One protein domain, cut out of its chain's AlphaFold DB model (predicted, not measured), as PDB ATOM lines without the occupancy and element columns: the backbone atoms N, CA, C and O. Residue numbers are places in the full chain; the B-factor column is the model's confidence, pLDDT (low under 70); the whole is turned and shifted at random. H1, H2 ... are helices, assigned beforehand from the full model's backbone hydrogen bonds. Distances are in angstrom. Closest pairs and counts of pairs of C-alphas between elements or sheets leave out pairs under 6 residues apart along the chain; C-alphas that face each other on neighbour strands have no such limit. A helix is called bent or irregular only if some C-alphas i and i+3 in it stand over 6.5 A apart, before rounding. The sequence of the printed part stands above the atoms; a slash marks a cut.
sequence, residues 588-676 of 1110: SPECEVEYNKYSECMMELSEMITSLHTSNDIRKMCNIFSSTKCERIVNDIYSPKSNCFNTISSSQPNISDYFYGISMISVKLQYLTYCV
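Overview. This is residues 588 to 676 of the 1110 residues of an uncharacterized protein of Piromyces sp. (strain E2) (UniProt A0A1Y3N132). Two long helices make the core: H5, and a bent H1 whose first arm H1a runs beside the first part of H5, while its second arm H1b turns off and has H2 folded back along it as a hairpin at one end of the body. Short H4 packs on H1a and H5 towards the other end, and short H3 sits near H1, H2 and H5. The printed part has 89 residues with five named helices, H1 to H5 in chain order, and no named strand: all helix. It is compact, with a radius of gyration of the C-alphas of 13.4 A, yet elongated, spanning 44 by 24 by 20 A.

Arrangement. Start at H1, residues 589 to 609, assigned as one helix by its hydrogen bonds but bent: C-alphas 597 and 600 are 7.9 A apart, and arms H1a, 589 to 597, and H1b, 600 to 609, stand about perpendicular at 74 degrees. H1b and H2, residues 615 to 625, touch as a hairpin at a shallow tilt of 7 degrees, opposite ways; their closest C-alphas, of Leu 605 and Met 621, are 6.8 A apart. H5, residues 655 to 674, touches H1a with residues 657 to 664 alone, the same way at a shallow tilt of 33 degrees, only just short of steep; the closest C-alphas, of Cys 591 and Asp 657, are 6.0 A apart. Every O i to N i+4 pair is within hydrogen-bond range in H1a, H2 and H5, but 3 of 6 in H1b.

Along the chain. Find C-alpha 589 at (-28.750, -50.870, 5.663), where H1a begins; H5 runs 28.5 A to C-alpha 674 at (-40.321, -22.288, 2.404). H3 is residues 631 to 635, H4 643 to 647.

Size, cuts and confidence. The printed part has no cut and no long link; pLDDT is under 70 at residues 609 to 610 and 648 to 653.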
ATOM      1  N   SER A 588     -28.193 -49.196   1.183       89.81
ATOM      2  CA  SER A 588     -27.375 -49.759   2.249       89.81
ATOM      3  C   SER A 588     -28.181 -49.787   3.546       89.81
ATOM      4  O   SER A 588     -29.020 -48.909   3.760       89.81
ATOM      5  N   PRO A 589     -27.966 -50.769   4.435       92.31
ATOM      6  CA  PRO A 589     -28.750 -50.870   5.663       92.31
ATOM      7  C   PRO A 589     -28.808 -49.548   6.447       92.31
ATOM      8  O   PRO A 589     -29.822 -49.223   7.062       92.31
ATOM      9  N   GLU A 590     -27.735 -48.759   6.403       92.31
ATOM     10  CA  GLU A 590     -27.656 -47.420   6.975       92.31
ATOM     11  C   GLU A 590     -28.564 -46.406   6.260       92.31
ATOM     12  O   GLU A 590     -29.277 -45.653   6.934       92.31
ATOM     13  N   CYS A 591     -28.563 -46.394   4.924       94.88
ATOM     14  CA  CYS A 591     -29.452 -45.559   4.122       94.88
ATOM     15  C   CYS A 591     -30.919 -45.965   4.275       94.88
ATOM     16  O   CYS A 591     -31.771 -45.115   4.510       94.88
ATOM     17  N   GLU A 592     -31.222 -47.262   4.228       93.44
ATOM     18  CA  GLU A 592     -32.571 -47.800   4.384       93.44
ATOM     19  C   GLU A 592     -33.166 -47.422   5.749       93.44
ATOM     20  O   GLU A 592     -34.334 -47.036   5.847       93.44
ATOM     21  N   VAL A 593     -32.366 -47.486   6.818       94.94
ATOM     22  CA  VAL A 593     -32.784 -47.060   8.162       94.94
ATOM     23  C   VAL A 593     -33.090 -45.563   8.205       94.94
ATOM     24  O   VAL A 593     -34.066 -45.170   8.853       94.94
ATOM     25  N   GLU A 594     -32.290 -44.723   7.544       95.44
ATOM     26  CA  GLU A 594     -32.572 -43.288   7.470       95.44
ATOM     27  C   GLU A 594     -33.787 -42.984   6.587       95.44
ATOM     28  O   GLU A 594     -34.673 -42.250   7.016       95.44
ATOM     29  N   TYR A 595     -33.901 -43.596   5.413       93.44
ATOM     30  CA  TYR A 595     -35.048 -43.416   4.530       93.44
ATOM     31  C   TYR A 595     -36.354 -43.828   5.220       93.44
ATOM     32  O   TYR A 595     -37.300 -43.044   5.293       93.44
ATOM     33  N   ASN A 596     -36.387 -45.005   5.854       93.00
ATOM     34  CA  ASN A 596     -37.542 -45.468   6.630       93.00
ATOM     35  C   ASN A 596     -37.867 -44.570   7.836       93.00
ATOM     36  O   ASN A 596     -38.989 -44.593   8.348       93.00
ATOM     37  N   LYS A 597     -36.909 -43.769   8.315       96.06
ATOM     38  CA  LYS A 597     -37.164 -42.768   9.357       96.06
ATOM     39  C   LYS A 597     -38.068 -41.643   8.846       96.06
ATOM     40  O   LYS A 597     -38.835 -41.121   9.662       96.06
ATOM     41  N   TYR A 598     -37.985 -41.300   7.556       95.81
ATOM     42  CA  TYR A 598     -38.706 -40.188   6.923       95.81
ATOM     43  C   TYR A 598     -39.759 -40.616   5.891       95.81
ATOM     44  O   TYR A 598     -40.503 -39.760   5.420       95.81
ATOM     45  N   SER A 599     -39.860 -41.902   5.551       92.19
ATOM     46  CA  SER A 599     -40.684 -42.401   4.440       92.19
ATOM     47  C   SER A 599     -42.155 -41.984   4.514       92.19
ATOM     48  O   SER A 599     -42.725 -41.614   3.496       92.19
ATOM     49  N   GLU A 600     -42.768 -41.947   5.704       92.88
ATOM     50  CA  GLU A 600     -44.146 -41.450   5.866       92.88
ATOM     51  C   GLU A 600     -44.304 -39.978   5.458       92.88
ATOM     52  O   GLU A 600     -45.327 -39.618   4.884       92.88
ATOM     53  N   CYS A 601     -43.306 -39.135   5.742       95.56
ATOM     54  CA  CYS A 601     -43.290 -37.739   5.310       95.56
ATOM     55  C   CYS A 601     -43.006 -37.632   3.806       95.56
ATOM     56  O   CYS A 601     -43.699 -36.907   3.102       95.56
ATOM     57  N   MET A 602     -42.026 -38.396   3.306       91.19
ATOM     58  CA  MET A 602     -41.650 -38.402   1.888       91.19
ATOM     59  C   MET A 602     -42.811 -38.835   0.989       91.19
ATOM     60  O   MET A 602     -43.025 -38.207  -0.035       91.19
ATOM     61  N   MET A 603     -43.592 -39.849   1.386       86.12
ATOM     62  CA  MET A 603     -44.770 -40.297   0.627       86.12
ATOM     63  C   MET A 603     -45.879 -39.239   0.572       86.12
ATOM     64  O   MET A 603     -46.545 -39.105  -0.446       86.12
ATOM     65  N   GLU A 604     -46.093 -38.476   1.650       90.12
ATOM     66  CA  GLU A 604     -47.066 -37.372   1.619       90.12
ATOM     67  C   GLU A 604     -46.578 -36.195   0.768       90.12
ATOM     68  O   GLU A 604     -47.379 -35.494   0.155       90.12
ATOM     69  N   LEU A 605     -45.264 -35.971   0.732       87.75
ATOM     70  CA  LEU A 605     -44.663 -34.913  -0.069       87.75
ATOM     71  C   LEU A 605     -44.533 -35.293  -1.545       87.75
ATOM     72  O   LEU A 605     -44.667 -34.410  -2.383       87.75
ATOM     73  N   SER A 606     -44.312 -36.565  -1.889       81.81
ATOM     74  CA  SER A 606     -44.108 -36.995  -3.280       81.81
ATOM     75  C   SER A 606     -45.316 -36.721  -4.169       81.81
ATOM     76  O   SER A 606     -45.135 -36.408  -5.337       81.81
ATOM     77  N   GLU A 607     -46.531 -36.769  -3.615       77.56
ATOM     78  CA  GLU A 607     -47.754 -36.396  -4.343       77.56
ATOM     79  C   GLU A 607     -47.801 -34.892  -4.687       77.56
ATOM     80  O   GLU A 607     -48.501 -34.495  -5.616       77.56
ATOM     81  N   MET A 608     -47.059 -34.046  -3.959       78.31
ATOM     82  CA  MET A 608     -47.042 -32.591  -4.153       78.31
ATOM     83  C   MET A 608     -45.775 -32.053  -4.812       78.31
ATOM     84  O   MET A 608     -45.858 -31.037  -5.487       78.31
ATOM     85  N   ILE A 609     -44.610 -32.681  -4.626       68.69
ATOM     86  CA  ILE A 609     -43.338 -32.164  -5.165       68.69
ATOM     87  C   ILE A 609     -43.390 -32.062  -6.694       68.69
ATOM     88  O   ILE A 609     -42.846 -31.117  -7.251       68.69
ATOM     89  N   THR A 610     -44.103 -32.969  -7.365       63.72
ATOM     90  CA  THR A 610     -44.312 -32.921  -8.821       63.72
ATOM     91  C   THR A 610     -45.343 -31.875  -9.263       63.72
ATOM     92  O   THR A 610     -45.592 -31.766 -10.455       63.72
ATOM     93  N   SER A 611     -45.980 -31.151  -8.334       70.62
ATOM     94  CA  SER A 611     -47.065 -30.195  -8.605       70.62
ATOM     95  C   SER A 611     -46.937 -28.864  -7.846       70.62
ATOM     96  O   SER A 611     -47.927 -28.158  -7.655       70.62
ATOM     97  N   LEU A 612     -45.733 -28.487  -7.392       74.31
ATOM     98  CA  LEU A 612     -45.494 -27.189  -6.747       74.31
ATOM     99  C   LEU A 612     -45.532 -26.059  -7.791       74.31
ATOM    100  O   LEU A 612     -44.488 -25.579  -8.217       74.31
ATOM    101  N   HIS A 613     -46.726 -25.620  -8.188       76.31
ATOM    102  CA  HIS A 613     -46.904 -24.550  -9.184       76.31
ATOM    103  C   HIS A 613     -47.539 -23.279  -8.611       76.31
ATOM    104  O   HIS A 613     -47.537 -22.248  -9.268       76.31
ATOM    105  N   THR A 614     -48.067 -23.318  -7.382       83.56
ATOM    106  CA  THR A 614     -48.771 -22.169  -6.782       83.56
ATOM    107  C   THR A 614     -48.350 -21.901  -5.335       83.56
ATOM    108  O   THR A 614     -47.880 -22.803  -4.629       83.56
ATOM    109  N   SER A 615     -48.608 -20.683  -4.824       85.75
ATOM    110  CA  SER A 615     -48.411 -20.370  -3.393       85.75
ATOM    111  C   SER A 615     -49.200 -21.323  -2.493       85.75
ATOM    112  O   SER A 615     -48.787 -21.668  -1.379       85.75
ATOM    113  N   ASN A 616     -50.362 -21.769  -2.973       88.69
ATOM    114  CA  ASN A 616     -51.230 -22.682  -2.258       88.69
ATOM    115  C   ASN A 616     -50.587 -24.068  -2.111       88.69
ATOM    116  O   ASN A 616     -50.749 -24.693  -1.061       88.69
ATOM    117  N   ASP A 617     -49.823 -24.530  -3.099       88.56
ATOM    118  CA  ASP A 617     -49.123 -25.815  -3.027       88.56
ATOM    119  C   ASP A 617     -47.942 -25.750  -2.058       88.56
ATOM    120  O   ASP A 617     -47.803 -26.635  -1.207       88.56
ATOM    121  N   ILE A 618     -47.200 -24.637  -2.037       90.31
ATOM    122  CA  ILE A 618     -46.186 -24.381  -1.001       90.31
ATOM    123  C   ILE A 618     -46.827 -24.362   0.397       90.31
ATOM    124  O   ILE A 618     -46.323 -24.984   1.338       90.31
ATOM    125  N   ARG A 619     -47.995 -23.726   0.563       92.31
ATOM    126  CA  ARG A 619     -48.725 -23.738   1.845       92.31
ATOM    127  C   ARG A 619     -49.164 -25.144   2.251       92.31
ATOM    128  O   ARG A 619     -49.067 -25.483   3.435       92.31
ATOM    129  N   LYS A 620     -49.641 -25.972   1.315       93.44
ATOM    130  CA  LYS A 620     -49.961 -27.385   1.585       93.44
ATOM    131  C   LYS A 620     -48.706 -28.152   2.001       93.44
ATOM    132  O   LYS A 620     -48.748 -28.823   3.030       93.44
ATOM    133  N   MET A 621     -47.585 -27.971   1.304       95.19
ATOM    134  CA  MET A 621     -46.285 -28.539   1.674       95.19
ATOM    135  C   MET A 621     -45.883 -28.160   3.105       95.19
ATOM    136  O   MET A 621     -45.588 -29.038   3.918       95.19
ATOM    137  N   CYS A 622     -45.977 -26.885   3.483       96.00
ATOM    138  CA  CYS A 622     -45.673 -26.455   4.851       96.00
ATOM    139  C   CYS A 622     -46.651 -27.002   5.904       96.00
ATOM    140  O   CYS A 622     -46.265 -27.223   7.062       96.00
ATOM    141  N   ASN A 623     -47.908 -27.259   5.531       95.38
ATOM    142  CA  ASN A 623     -48.865 -27.951   6.395       95.38
ATOM    143  C   ASN A 623     -48.488 -29.428   6.591       95.38
ATOM    144  O   ASN A 623     -48.585 -29.917   7.718       95.38
ATOM    145  N   ILE A 624     -47.998 -30.108   5.547       95.75
ATOM    146  CA  ILE A 624     -47.481 -31.481   5.643       95.75
ATOM    147  C   ILE A 624     -46.240 -31.530   6.536       95.75
ATOM    148  O   ILE A 624     -46.204 -32.334   7.469       95.75
ATOM    149  N   PHE A 625     -45.291 -30.604   6.377       96.56
ATOM    150  CA  PHE A 625     -44.140 -30.498   7.283       96.56
ATOM    151  C   PHE A 625     -44.529 -30.226   8.742       96.56
ATOM    152  O   PHE A 625     -43.839 -30.663   9.661       96.56
ATOM    153  N   SER A 626     -45.648 -29.535   8.973       95.38
ATOM    154  CA  SER A 626     -46.187 -29.297  10.320       95.38
ATOM    155  C   SER A 626     -46.938 -30.511  10.900       95.38
ATOM    156  O   SER A 626     -47.388 -30.458  12.048       95.38
ATOM    157  N   SER A 627     -47.117 -31.589  10.130       96.31
ATOM    158  CA  SER A 627     -47.791 -32.808  10.576       96.31
ATOM    159  C   SER A 627     -46.894 -33.667  11.474       96.31
ATOM    160  O   SER A 627     -45.665 -33.605  11.434       96.31
ATOM    161  N   THR A 628     -47.506 -34.561  12.255       96.06
ATOM    162  CA  THR A 628     -46.760 -35.526  13.081       96.06
ATOM    163  C   THR A 628     -45.942 -36.522  12.256       96.06
ATOM    164  O   THR A 628     -45.017 -37.126  12.791       96.06
ATOM    165  N   LYS A 629     -46.266 -36.713  10.969       96.44
ATOM    166  CA  LYS A 629     -45.528 -37.615  10.069       96.44
ATOM    167  C   LYS A 629     -44.172 -37.031   9.671       96.44
ATOM    168  O   LYS A 629     -43.201 -37.771   9.534       96.44
ATOM    169  N   CYS A 630     -44.081 -35.705   9.587       96.94
ATOM    170  CA  CYS A 630     -42.852 -34.982   9.259       96.94
ATOM    171  C   CYS A 630     -42.069 -34.477  10.482       96.94
ATOM    172  O   CYS A 630     -40.981 -33.926  10.328       96.94
ATOM    173  N   GLU A 631     -42.544 -34.717  11.710       96.38
ATOM    174  CA  GLU A 631     -41.858 -34.274  12.935       96.38
ATOM    175  C   GLU A 631     -40.397 -34.756  12.995       96.38
ATOM    176  O   GLU A 631     -39.516 -34.030  13.449       96.38
ATOM    177  N   ARG A 632     -40.109 -35.970  12.503       95.69
ATOM    178  CA  ARG A 632     -38.741 -36.511  12.484       95.69
ATOM    179  C   ARG A 632     -37.828 -35.735  11.539       95.69
ATOM    180  O   ARG A 632     -36.802 -35.249  11.995       95.69
ATOM    181  N   ILE A 633     -38.214 -35.570  10.271       95.25
ATOM    182  CA  ILE A 633     -37.372 -34.869   9.288       95.25
ATOM    183  C   ILE A 633     -37.135 -33.406   9.693       95.25
ATOM    184  O   ILE A 633     -36.011 -32.923   9.588       95.25
ATOM    185  N   VAL A 634     -38.152 -32.745  10.262       95.75
ATOM    186  CA  VAL A 634     -38.048 -31.374  10.786       95.75
ATOM    187  C   VAL A 634     -37.104 -31.301  11.989       95.75
ATOM    188  O   VAL A 634     -36.290 -30.387  12.077       95.75
ATOM    189  N   ASN A 635     -37.150 -32.270  12.907       94.31
ATOM    190  CA  ASN A 635     -36.226 -32.309  14.045       94.31
ATOM    191  C   ASN A 635     -34.774 -32.603  13.626       94.31
ATOM    192  O   ASN A 635     -33.841 -32.151  14.293       94.31
ATOM    193  N   ASP A 636     -34.571 -33.334  12.528       95.00
ATOM    194  CA  ASP A 636     -33.247 -33.680  12.000       95.00
ATOM    195  C   ASP A 636     -32.684 -32.649  11.004       95.00
ATOM    196  O   ASP A 636     -31.577 -32.833  10.491       95.00
ATOM    197  N   ILE A 637     -33.399 -31.545  10.757       93.69
ATOM    198  CA  ILE A 637     -33.007 -30.490   9.808       93.69
ATOM    199  C   ILE A 637     -31.674 -29.811  10.153       93.69
ATOM    200  O   ILE A 637     -31.014 -29.199   9.322       93.69
ATOM    201  N   TYR A 638     -31.248 -29.928  11.408       90.50
ATOM    202  CA  TYR A 638     -29.988 -29.379  11.894       90.50
ATOM    203  C   TYR A 638     -28.763 -30.209  11.470       90.50
ATOM    204  O   TYR A 638     -27.628 -29.784  11.701       90.50
ATOM    205  N   SER A 639     -28.975 -31.387  10.871       92.50
ATOM    206  CA  SER A 639     -27.924 -32.288  10.397       92.50
ATOM    207  C   SER A 639     -27.904 -32.347   8.865       92.50
ATOM    208  O   SER A 639     -28.755 -33.027   8.275       92.50
ATOM    209  N   PRO A 640     -26.914 -31.707   8.208       88.94
ATOM    210  CA  PRO A 640     -26.752 -31.810   6.761       88.94
ATOM    211  C   PRO A 640     -26.363 -33.220   6.314       88.94
ATOM    212  O   PRO A 640     -26.691 -33.628   5.209       88.94
ATOM    213  N   LYS A 641     -25.729 -33.992   7.206       92.00
ATOM    214  CA  LYS A 641     -25.280 -35.354   6.923       92.00
ATOM    215  C   LYS A 641     -26.452 -36.286   6.625       92.00
ATOM    216  O   LYS A 641     -27.434 -36.292   7.369       92.00
ATOM    217  N   SER A 642     -26.264 -37.110   5.600       93.50
ATOM    218  CA  SER A 642     -27.108 -38.245   5.246       93.50
ATOM    219  C   SER A 642     -26.272 -39.519   5.344       93.50
ATOM    220  O   SER A 642     -25.178 -39.605   4.785       93.50
ATOM    221  N   ASN A 643     -26.774 -40.517   6.061       94.00
ATOM    222  CA  ASN A 643     -26.171 -41.839   6.146       94.00
ATOM    223  C   ASN A 643     -26.131 -42.538   4.793       94.00
ATOM    224  O   ASN A 643     -25.255 -43.377   4.593       94.00
ATOM    225  N   CYS A 644     -27.018 -42.167   3.869       92.06
ATOM    226  CA  CYS A 644     -26.969 -42.682   2.511       92.06
ATOM    227  C   CYS A 644     -25.655 -42.332   1.810       92.06
ATOM    228  O   CYS A 644     -25.071 -43.153   1.122       92.06
ATOM    229  N   PHE A 645     -25.072 -41.170   2.081       90.88
ATOM    230  CA  PHE A 645     -23.820 -40.793   1.430       90.88
ATOM    231  C   PHE A 645     -22.563 -41.372   2.087       90.88
ATOM    232  O   PHE A 645     -21.458 -41.175   1.586       90.88
ATOM    233  N   ASN A 646     -22.692 -42.128   3.182       84.81
ATOM    234  CA  ASN A 646     -21.532 -42.769   3.807       84.81
ATOM    235  C   ASN A 646     -20.902 -43.831   2.888       84.81
ATOM    236  O   ASN A 646     -19.692 -44.060   2.959       84.81
ATOM    237  N   THR A 647     -21.696 -44.453   2.012       75.38
ATOM    238  CA  THR A 647     -21.236 -45.472   1.058       75.38
ATOM    239  C   THR A 647     -20.594 -44.878  -0.195       75.38
ATOM    240  O   THR A 647     -19.852 -45.586  -0.870       75.38
ATOM    241  N   ILE A 648     -20.777 -43.580  -0.469       68.06
ATOM    242  CA  ILE A 648     -20.193 -42.909  -1.645       68.06
ATOM    243  C   ILE A 648     -18.667 -42.840  -1.554       68.06
ATOM    244  O   ILE A 648     -17.972 -42.971  -2.552       68.06
ATOM    245  N   SER A 649     -18.128 -42.724  -0.338       59.84
ATOM    246  CA  SER A 649     -16.679 -42.790  -0.106       59.84
ATOM    247  C   SER A 649     -16.088 -44.203  -0.230       59.84
ATOM    248  O   SER A 649     -14.872 -44.379  -0.116       59.84
ATOM    249  N   SER A 650     -16.929 -45.224  -0.417       62.19
ATOM    250  CA  SER A 650     -16.461 -46.575  -0.704       62.19
ATOM    251  C   SER A 650     -16.097 -46.695  -2.182       62.19
ATOM    252  O   SER A 650     -16.617 -45.976  -3.026       62.19
ATOM    253  N   SER A 651     -15.216 -47.633  -2.516       59.41
ATOM    254  CA  SER A 651     -14.797 -47.884  -3.900       59.41
ATOM    255  C   SER A 651     -15.928 -48.355  -4.832       59.41
ATOM    256  O   SER A 651     -15.660 -48.592  -6.002       59.41
ATOM    257  N   GLN A 652     -17.151 -48.535  -4.320       62.78
ATOM    258  CA  GLN A 652     -18.356 -48.935  -5.050       62.78
ATOM    259  C   GLN A 652     -19.565 -48.143  -4.508       62.78
ATOM    260  O   GLN A 652     -20.265 -48.632  -3.616       62.78
ATOM    261  N   PRO A 653     -19.798 -46.901  -4.968       69.94
ATOM    262  CA  PRO A 653     -20.948 -46.112  -4.532       69.94
ATOM    263  C   PRO A 653     -22.256 -46.828  -4.902       69.94
ATOM    264  O   PRO A 653     -22.467 -47.212  -6.050       69.94
ATOM    265  N   ASN A 654     -23.149 -47.014  -3.927       80.19
ATOM    266  CA  ASN A 654     -24.484 -47.547  -4.186       80.19
ATOM    267  C   ASN A 654     -25.357 -46.425  -4.771       80.19
ATOM    268  O   ASN A 654     -25.689 -45.468  -4.070       80.19
ATOM    269  N   ILE A 655     -25.735 -46.541  -6.044       77.12
ATOM    270  CA  ILE A 655     -26.542 -45.533  -6.752       77.12
ATOM    271  C   ILE A 655     -27.896 -45.299  -6.060       77.12
ATOM    272  O   ILE A 655     -28.361 -44.162  -5.986       77.12
ATOM    273  N   SER A 656     -28.513 -46.326  -5.465       80.19
ATOM    274  CA  SER A 656     -29.746 -46.144  -4.688       80.19
ATOM    275  C   SER A 656     -29.526 -45.220  -3.498       80.19
ATOM    276  O   SER A 656     -30.334 -44.326  -3.249       80.19
ATOM    277  N   ASP A 657     -28.421 -45.402  -2.771       89.00
ATOM    278  CA  ASP A 657     -28.092 -44.538  -1.641       89.00
ATOM    279  C   ASP A 657     -27.936 -43.088  -2.088       89.00
ATOM    280  O   ASP A 657     -28.397 -42.164  -1.418       89.00
ATOM    281  N   TYR A 658     -27.333 -42.883  -3.252       84.19
ATOM    282  CA  TYR A 658     -27.205 -41.563  -3.839       84.19
ATOM    283  C   TYR A 658     -28.580 -40.912  -4.079       84.19
ATOM    284  O   TYR A 658     -28.851 -39.827  -3.557       84.19
ATOM    285  N   PHE A 659     -29.492 -41.606  -4.765       82.31
ATOM    286  CA  PHE A 659     -30.847 -41.112  -5.043       82.31
ATOM    287  C   PHE A 659     -31.651 -40.805  -3.774       82.31
ATOM    288  O   PHE A 659     -32.229 -39.719  -3.642       82.31
ATOM    289  N   TYR A 660     -31.678 -41.732  -2.811       87.19
ATOM    290  CA  TYR A 660     -32.384 -41.522  -1.545       87.19
ATOM    291  C   TYR A 660     -31.743 -40.399  -0.726       87.19
ATOM    292  O   TYR A 660     -32.452 -39.578  -0.137       87.19
ATOM    293  N   GLY A 661     -30.411 -40.328  -0.710       91.44
ATOM    294  CA  GLY A 661     -29.656 -39.289  -0.023       91.44
ATOM    295  C   GLY A 661     -29.973 -37.894  -0.552       91.44
ATOM    296  O   GLY A 661     -30.305 -37.015   0.248       91.44
ATOM    297  N   ILE A 662     -29.949 -37.710  -1.878       85.06
ATOM    298  CA  ILE A 662     -30.323 -36.445  -2.524       85.06
ATOM    299  C   ILE A 662     -31.773 -36.106  -2.210       85.06
ATOM    300  O   ILE A 662     -32.036 -35.024  -1.699       85.06
ATOM    301  N   SER A 663     -32.702 -37.038  -2.423       85.94
ATOM    302  CA  SER A 663     -34.134 -36.794  -2.209       85.94
ATOM    303  C   SER A 663     -34.432 -36.305  -0.787       85.94
ATOM    304  O   SER A 663     -35.166 -35.336  -0.592       85.94
ATOM    305  N   MET A 664     -33.819 -36.927   0.227       92.50
ATOM    306  CA  MET A 664     -33.982 -36.507   1.621       92.50
ATOM    307  C   MET A 664     -33.387 -35.122   1.892       92.50
ATOM    308  O   MET A 664     -33.958 -34.357   2.671       92.50
ATOM    309  N   ILE A 665     -32.248 -34.788   1.284       92.31
ATOM    310  CA  ILE A 665     -31.643 -33.459   1.420       92.31
ATOM    311  C   ILE A 665     -32.468 -32.399   0.700       92.31
ATOM    312  O   ILE A 665     -32.701 -31.345   1.285       92.31
ATOM    313  N   SER A 666     -32.965 -32.677  -0.502       87.44
ATOM    314  CA  SER A 666     -33.829 -31.766  -1.252       87.44
ATOM    315  C   SER A 666     -35.086 -31.422  -0.457       87.44
ATOM    316  O   SER A 666     -35.424 -30.250  -0.320       87.44
ATOM    317  N   VAL A 667     -35.721 -32.409   0.181       88.81
ATOM    318  CA  VAL A 667     -36.881 -32.176   1.059       88.81
ATOM    319  C   VAL A 667     -36.519 -31.333   2.288       88.81
ATOM    320  O   VAL A 667     -37.274 -30.442   2.685       88.81
ATOM    321  N   LYS A 668     -35.348 -31.564   2.888       95.19
ATOM    322  CA  LYS A 668     -34.835 -30.734   3.988       95.19
ATOM    323  C   LYS A 668     -34.591 -29.287   3.519       95.19
ATOM    324  O   LYS A 668     -35.024 -28.345   4.183       95.19
ATOM    325  N   LEU A 669     -33.971 -29.094   2.358       92.25
ATOM    326  CA  LEU A 669     -33.760 -27.777   1.754       92.25
ATOM    327  C   LEU A 669     -35.089 -27.064   1.471       92.25
ATOM    328  O   LEU A 669     -35.253 -25.928   1.899       92.25
ATOM    329  N   GLN A 670     -36.073 -27.742   0.878       91.25
ATOM    330  CA  GLN A 670     -37.415 -27.186   0.652       91.25
ATOM    331  C   GLN A 670     -38.074 -26.715   1.957       91.25
ATOM    332  O   GLN A 670     -38.631 -25.617   2.010       91.25
ATOM    333  N   TYR A 671     -37.969 -27.491   3.043       95.69
ATOM    334  CA  TYR A 671     -38.449 -27.047   4.353       95.69
ATOM    335  C   TYR A 671     -37.738 -25.771   4.826       95.69
ATOM    336  O   TYR A 671     -38.402 -24.841   5.296       95.69
ATOM    337  N   LEU A 672     -36.406 -25.717   4.711       94.38
ATOM    338  CA  LEU A 672     -35.603 -24.566   5.135       94.38
ATOM    339  C   LEU A 672     -35.931 -23.297   4.339       94.38
ATOM    340  O   LEU A 672     -35.998 -22.211   4.925       94.38
ATOM    341  N   THR A 673     -36.174 -23.451   3.039       92.19
ATOM    342  CA  THR A 673     -36.498 -22.363   2.114       92.19
ATOM    343  C   THR A 673     -37.911 -21.829   2.334       92.19
ATOM    344  O   THR A 673     -38.097 -20.617   2.444       92.19
ATOM    345  N   TYR A 674     -38.912 -22.703   2.471       94.00
ATOM    346  CA  TYR A 674     -40.321 -22.288   2.404       94.00
ATOM    347  C   TYR A 674     -41.083 -22.340   3.732       94.00
ATOM    348  O   TYR A 674     -42.069 -21.628   3.902       94.00
ATOM    349  N   CYS A 675     -40.670 -23.173   4.690       96.38
ATOM    350  CA  CYS A 675     -41.556 -23.581   5.788       96.38
ATOM    351  C   CYS A 675     -41.029 -23.293   7.199       96.38
ATOM    352  O   CYS A 675     -41.686 -23.661   8.184       96.38
ATOM    353  N   VAL A 676     -39.877 -22.630   7.335       95.75
ATOM    354  CA  VAL A 676     -39.312 -22.290   8.651       95.75
ATOM    355  C   VAL A 676     -40.171 -21.238   9.340       95.75
ATOM    356  O   VAL A 676     -40.605 -20.257   8.734       95.75
TER     357      VAL A 676